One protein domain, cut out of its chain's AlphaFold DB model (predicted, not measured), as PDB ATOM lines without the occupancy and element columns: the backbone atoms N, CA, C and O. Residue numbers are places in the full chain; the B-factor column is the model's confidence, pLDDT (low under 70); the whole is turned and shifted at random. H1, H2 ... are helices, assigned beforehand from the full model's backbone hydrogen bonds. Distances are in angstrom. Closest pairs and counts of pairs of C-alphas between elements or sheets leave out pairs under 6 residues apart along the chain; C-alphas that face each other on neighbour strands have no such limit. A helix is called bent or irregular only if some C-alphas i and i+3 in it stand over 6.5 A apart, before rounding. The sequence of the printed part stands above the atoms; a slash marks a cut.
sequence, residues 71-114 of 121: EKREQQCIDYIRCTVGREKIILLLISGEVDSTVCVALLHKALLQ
ATOM      1  N   GLU A  71     104.357 135.852  20.889       92.88
ATOM      2  CA  GLU A  71     104.629 135.371  22.247       92.88
ATOM      3  C   GLU A  71     103.473 135.717  23.189       92.88
ATOM      4  O   GLU A  71     102.962 134.862  23.914       92.88
ATOM      5  N   LYS A  72     102.994 136.970  23.143       92.12
ATOM      6  CA  LYS A  72     101.849 137.396  23.953       92.12
ATOM      7  C   LYS A  72     100.582 136.659  23.536       92.12
ATOM      8  O   LYS A  72      99.788 136.272  24.392       92.12
ATOM      9  N   ARG A  73     100.389 136.454  22.230       94.81
ATOM     10  CA  ARG A  73      99.232 135.724  21.708       94.81
ATOM     11  C   ARG A  73      99.269 134.251  22.109       94.81
ATOM     12  O   ARG A  73      98.236 133.724  22.511       94.81
ATOM     13  N   GLU A  74     100.429 133.610  22.032       94.75
ATOM     14  CA  GLU A  74     100.637 132.229  22.466       94.75
ATOM     15  C   GLU A  74     100.288 132.071  23.946       94.75
ATOM     16  O   GLU A  74      99.469 131.216  24.289       94.75
ATOM     17  N   GLN A  75     100.825 132.942  24.805       94.38
ATOM     18  CA  GLN A  75     100.549 132.899  26.239       94.38
ATOM     19  C   GLN A  75      99.054 133.084  26.539       94.38
ATOM     20  O   GLN A  75      98.471 132.298  27.281       94.38
ATOM     21  N   GLN A  76      98.401 134.055  25.890       95.00
ATOM     22  CA  GLN A  76      96.953 134.258  26.015       95.00
ATOM     23  C   GLN A  76      96.148 133.016  25.610       95.00
ATOM     24  O   GLN A  76      95.156 132.690  26.261       95.00
ATOM     25  N   CYS A  77      96.553 132.325  24.541       94.94
ATOM     26  CA  CYS A  77      95.914 131.082  24.117       94.94
ATOM     27  C   CYS A  77      96.114 129.966  25.151       94.94
ATOM     28  O   CYS A  77      95.155 129.269  25.475       94.94
ATOM     29  N   ILE A  78      97.324 129.816  25.697       93.50
ATOM     30  CA  ILE A  78      97.626 128.833  26.745       93.50
ATOM     31  C   ILE A  78      96.765 129.078  27.991       93.50
ATOM     32  O   ILE A  78      96.131 128.146  28.493       93.50
ATOM     33  N   ASP A  79      96.698 130.322  28.462       93.69
ATOM     34  CA  ASP A  79      95.924 130.689  29.651       93.69
ATOM     35  C   ASP A  79      94.423 130.477  29.427       93.69
ATOM     36  O   ASP A  79      93.730 129.916  30.281       93.69
ATOM     37  N   TYR A  80      93.930 130.841  28.240       94.06
ATOM     38  CA  TYR A  80      92.551 130.587  27.836       94.06
ATOM     39  C   TYR A  80      92.217 129.090  27.842       94.06
ATOM     40  O   TYR A  80      91.188 128.691  28.397       94.06
ATOM     41  N   ILE A  81      93.087 128.249  27.273       92.12
ATOM     42  CA  ILE A  81      92.912 126.791  27.255       92.12
ATOM     43  C   ILE A  81      92.871 126.251  28.688       92.12
ATOM     44  O   ILE A  81      91.934 125.532  29.037       92.12
ATOM     45  N   ARG A  82      93.830 126.635  29.541       90.38
ATOM     46  CA  ARG A  82      93.884 126.205  30.950       90.38
ATOM     47  C   ARG A  82      92.613 126.576  31.710       90.38
ATOM     48  O   ARG A  82      92.047 125.725  32.395       90.38
ATOM     49  N   CYS A  83      92.141 127.813  31.554       90.88
ATOM     50  CA  CYS A  83      90.920 128.297  32.200       90.88
ATOM     51  C   CYS A  83      89.665 127.563  31.701       90.88
ATOM     52  O   CYS A  83      88.767 127.259  32.483       90.88
ATOM     53  N   THR A  84      89.595 127.274  30.402       90.25
ATOM     54  CA  THR A  84      88.411 126.662  29.778       90.25
ATOM     55  C   THR A  84      88.308 125.166  30.090       90.25
ATOM     56  O   THR A  84      87.222 124.634  30.358       90.25
ATOM     57  N   VAL A  85      89.439 124.462  30.051       89.12
ATOM     58  CA  VAL A  85      89.503 123.008  30.232       89.12
ATOM     59  C   VAL A  85      89.489 122.644  31.717       89.12
ATOM     60  O   VAL A  85      88.747 121.746  32.115       89.12
ATOM     61  N   GLY A  86      90.238 123.357  32.559       80.00
ATOM     62  CA  GLY A  86      90.435 122.965  33.956       80.00
ATOM     63  C   GLY A  86      91.264 121.678  34.094       80.00
ATOM     64  O   GLY A  86      91.996 121.303  33.180       80.00
ATOM     65  N   ARG A  87      91.179 121.008  35.253       74.19
ATOM     66  CA  ARG A  87      92.033 119.846  35.598       74.19
ATOM     67  C   ARG A  87      91.408 118.469  35.348       74.19
ATOM     68  O   ARG A  87      92.141 117.495  35.260       74.19
ATOM     69  N   GLU A  88      90.087 118.376  35.235       69.00
ATOM     70  CA  GLU A  88      89.369 117.086  35.270       69.00
ATOM     71  C   GLU A  88      88.780 116.660  33.917       69.00
ATOM     72  O   GLU A  88      88.174 115.597  33.801       69.00
ATOM     73  N   LYS A  89      88.938 117.480  32.870       74.75
ATOM     74  CA  LYS A  89      88.346 117.199  31.558       74.75
ATOM     75  C   LYS A  89      89.297 116.385  30.687       74.75
ATOM     76  O   LYS A  89      90.446 116.762  30.479       74.75
ATOM     77  N   ILE A  90      88.774 115.303  30.115       74.00
ATOM     78  CA  ILE A  90      89.453 114.521  29.081       74.00
ATOM     79  C   ILE A  90      89.267 115.241  27.742       74.00
ATOM     80  O   ILE A  90      88.137 115.492  27.325       74.00
ATOM     81  N   ILE A  91      90.371 115.565  27.066       79.19
ATOM     82  CA  ILE A  91      90.348 116.136  25.716       79.19
ATOM     83  C   ILE A  91      90.688 115.054  24.702       79.19
ATOM     84  O   ILE A  91      91.736 114.419  24.782       79.19
ATOM     85  N   LEU A  92      89.812 114.902  23.713       80.69
ATOM     86  CA  LEU A  92      90.064 114.138  22.499       80.69
ATOM     87  C   LEU A  92      90.328 115.124  21.363       80.69
ATOM     88  O   LEU A  92      89.493 115.984  21.084       80.69
ATOM     89  N   LEU A  93      91.483 115.000  20.717       82.38
ATOM     90  CA  LEU A  93      91.845 115.807  19.558       82.38
ATOM     91  C   LEU A  93      92.000 114.905  18.338       82.38
ATOM     92  O   LEU A  93      92.781 113.956  18.354       82.38
ATOM     93  N   LEU A  94      91.267 115.226  17.278       82.69
ATOM     94  CA  LEU A  94      91.418 114.583  15.979       82.69
ATOM     95  C   LEU A  94      92.487 115.337  15.187       82.69
ATOM     96  O   LEU A  94      92.379 116.544  14.985       82.69
ATOM     97  N   ILE A  95      93.528 114.622  14.763       86.81
ATOM     98  CA  ILE A  95      94.678 115.200  14.064       86.81
ATOM     99  C   ILE A  95      94.569 114.831  12.585       86.81
ATOM    100  O   ILE A  95      94.663 113.656  12.239       86.81
ATOM    101  N   SER A  96      94.369 115.831  11.720       85.81
ATOM    102  CA  SER A  96      94.347 115.648  10.259       85.81
ATOM    103  C   SER A  96      95.750 115.595   9.646       85.81
ATOM    104  O   SER A  96      95.914 115.112   8.531       85.81
ATOM    105  N   GLY A  97      96.767 116.079  10.371       84.56
ATOM    106  CA  GLY A  97      98.143 116.221   9.880       84.56
ATOM    107  C   GLY A  97      98.404 117.553   9.170       84.56
ATOM    108  O   GLY A  97      99.528 117.825   8.757       84.56
ATOM    109  N   GLU A  98      97.391 118.411   9.060       93.56
ATOM    110  CA  GLU A  98      97.540 119.771   8.546       93.56
ATOM    111  C   GLU A  98      98.176 120.693   9.596       93.56
ATOM    112  O   GLU A  98      98.164 120.408  10.803       93.56
ATOM    113  N   VAL A  99      98.709 121.827   9.133       93.62
ATOM    114  CA  VAL A  99      99.406 122.818   9.971       93.62
ATOM    115  C   VAL A  99      98.534 123.271  11.140       93.62
ATOM    116  O   VAL A  99      98.996 123.268  12.280       93.62
ATOM    117  N   ASP A 100      97.259 123.564  10.890       91.38
ATOM    118  CA  ASP A 100      96.335 124.045  11.919       91.38
ATOM    119  C   ASP A 100      96.121 123.005  13.024       91.38
ATOM    120  O   ASP A 100      96.194 123.324  14.215       91.38
ATOM    121  N   SER A 101      95.940 121.734  12.643       90.88
ATOM    122  CA  SER A 101      95.801 120.638  13.608       90.88
ATOM    123  C   SER A 101      97.078 120.454  14.433       90.88
ATOM    124  O   SER A 101      97.010 120.254  15.644       90.88
ATOM    125  N   THR A 102      98.249 120.627  13.815       92.38
ATOM    126  CA  THR A 102      99.553 120.469  14.472       92.38
ATOM    127  C   THR A 102      99.833 121.604  15.460       92.38
ATOM    128  O   THR A 102     100.273 121.354  16.585       92.38
ATOM    129  N   VAL A 103      99.526 122.852  15.089       93.75
ATOM    130  CA  VAL A 103      99.635 124.013  15.992       93.75
ATOM    131  C   VAL A 103      98.660 123.877  17.164       93.75
ATOM    132  O   VAL A 103      99.028 124.164  18.304       93.75
ATOM    133  N   CYS A 104      97.447 123.372  16.916       91.88
ATOM    134  CA  CYS A 104      96.470 123.084  17.966       91.88
ATOM    135  C   CYS A 104      96.997 122.045  18.973       91.88
ATOM    136  O   CYS A 104      96.979 122.303  20.181       91.88
ATOM    137  N   VAL A 105      97.545 120.916  18.492       91.94
ATOM    138  CA  VAL A 105      98.202 119.898  19.341       91.94
ATOM    139  C   VAL A 105      99.299 120.540  20.191       91.94
ATOM    140  O   VAL A 105      99.344 120.327  21.402       91.94
ATOM    141  N   ALA A 106     100.174 121.339  19.575       92.12
ATOM    142  CA  ALA A 106     101.303 121.958  20.263       92.12
ATOM    143  C   ALA A 106     100.854 122.920  21.377       92.12
ATOM    144  O   ALA A 106     101.411 122.887  22.477       92.12
ATOM    145  N   LEU A 107      99.823 123.737  21.128       92.81
ATOM    146  CA  LEU A 107      99.257 124.642  22.133       92.81
ATOM    147  C   LEU A 107      98.596 123.881  23.286       92.81
ATOM    148  O   LEU A 107      98.823 124.221  24.447       92.81
ATOM    149  N   LEU A 108      97.827 122.828  22.990       91.12
ATOM    150  CA  LEU A 108      97.212 121.975  24.013       91.12
ATOM    151  C   LEU A 108      98.267 121.262  24.864       91.12
ATOM    152  O   LEU A 108      98.152 121.230  26.089       91.12
ATOM    153  N   HIS A 109      99.325 120.756  24.230       89.31
ATOM    154  CA  HIS A 109     100.447 120.122  24.916       89.31
ATOM    155  C   HIS A 109     101.156 121.101  25.864       89.31
ATOM    156  O   HIS A 109     101.353 120.794  27.041       89.31
ATOM    157  N   LYS A 110     101.478 122.314  25.395       90.56
ATOM    158  CA  LYS A 110     102.069 123.372  26.236       90.56
ATOM    159  C   LYS A 110     101.148 123.784  27.390       90.56
ATOM    160  O   LYS A 110     101.604 123.997  28.514       90.56
ATOM    161  N   ALA A 111      99.846 123.876  27.134       90.00
ATOM    162  CA  ALA A 111      98.881 124.317  28.130       90.00
ATOM    163  C   ALA A 111      98.621 123.274  29.225       90.00
ATOM    164  O   ALA A 111      98.568 123.646  30.398       90.00
ATOM    165  N   LEU A 112      98.474 121.998  28.866       86.81
ATOM    166  CA  LEU A 112      97.950 120.966  29.769       86.81
ATOM    167  C   LEU A 112      98.995 119.945  30.228       86.81
ATOM    168  O   LEU A 112      98.817 119.346  31.284       86.81
ATOM    169  N   LEU A 113     100.065 119.732  29.456       80.00
ATOM    170  CA  LEU A 113     101.046 118.670  29.716       80.00
ATOM    171  C   LEU A 113     102.405 119.198  30.201       80.00
ATOM    172  O   LEU A 113     103.119 118.462  30.868       80.00
ATOM    173  N   GLN A 114     102.753 120.459  29.915       67.69
ATOM    174  CA  GLN A 114     104.023 121.089  30.332       67.69
ATOM    175  C   GLN A 114     103.885 122.072  31.516       67.69
ATOM    176  O   GLN A 114     104.817 122.815  31.816       67.69
TER     177      GLN A 114
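This is residues 71 to 114 of the 121 residues of the protein "GMP synthase" of Daphnia magna (UniProt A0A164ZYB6). Two helices of similar length meet roughly as a T: the last part of H2, residues 107 to 112, packs on the middle of H1 near Ile 78. The long link, residues 86 to 98, swings in a wide arc from the last residue of H1 to the first of H2, at the far end of H2 from H1. The printed part has 44 residues with two named helices, H1 then H2, and no named strand, and its class is all helix. It is compact, with a radius of gyration of the C-alphas of 10.6 A and spans of 27 by 26 by 16 A.

H1 covers residues 71 to 85, 21.1 A from first to last C-alpha, and begins with C-alpha 71 at (104.629, 135.371, 22.247). C-alpha 85 is at (89.503, 123.008, 30.232). H2 covers residues 99 to 112, 19.9 A long between its first and last C-alphas, and ends with C-alpha 112 at (97.950, 120.966, 29.769).

H1 and H2 touch, H2 with residues 107 to 112 alone, and their closest C-alphas, those of Ile 78 and Ala 111, are 4.9 A apart. They run the same way at a steep tilt of 68 degrees, only just short of about perpendicular. Their centres are 11.1 A apart. In H1 and H2 every O i to N i+4 pair is within hydrogen-bond range, and neither helix is bent.

The two C-alphas farthest apart, those of Glu 88 and Glu 98, are 28.1 A apart. The printed part has no cut. The link from H1 to H2, 13 residues, is long, and its C-alphas lie 10 to 16 A from the mean of the C-alphas. The mean pLDDT of the printed part is 87.9, and residues 88 and 114 are under 70.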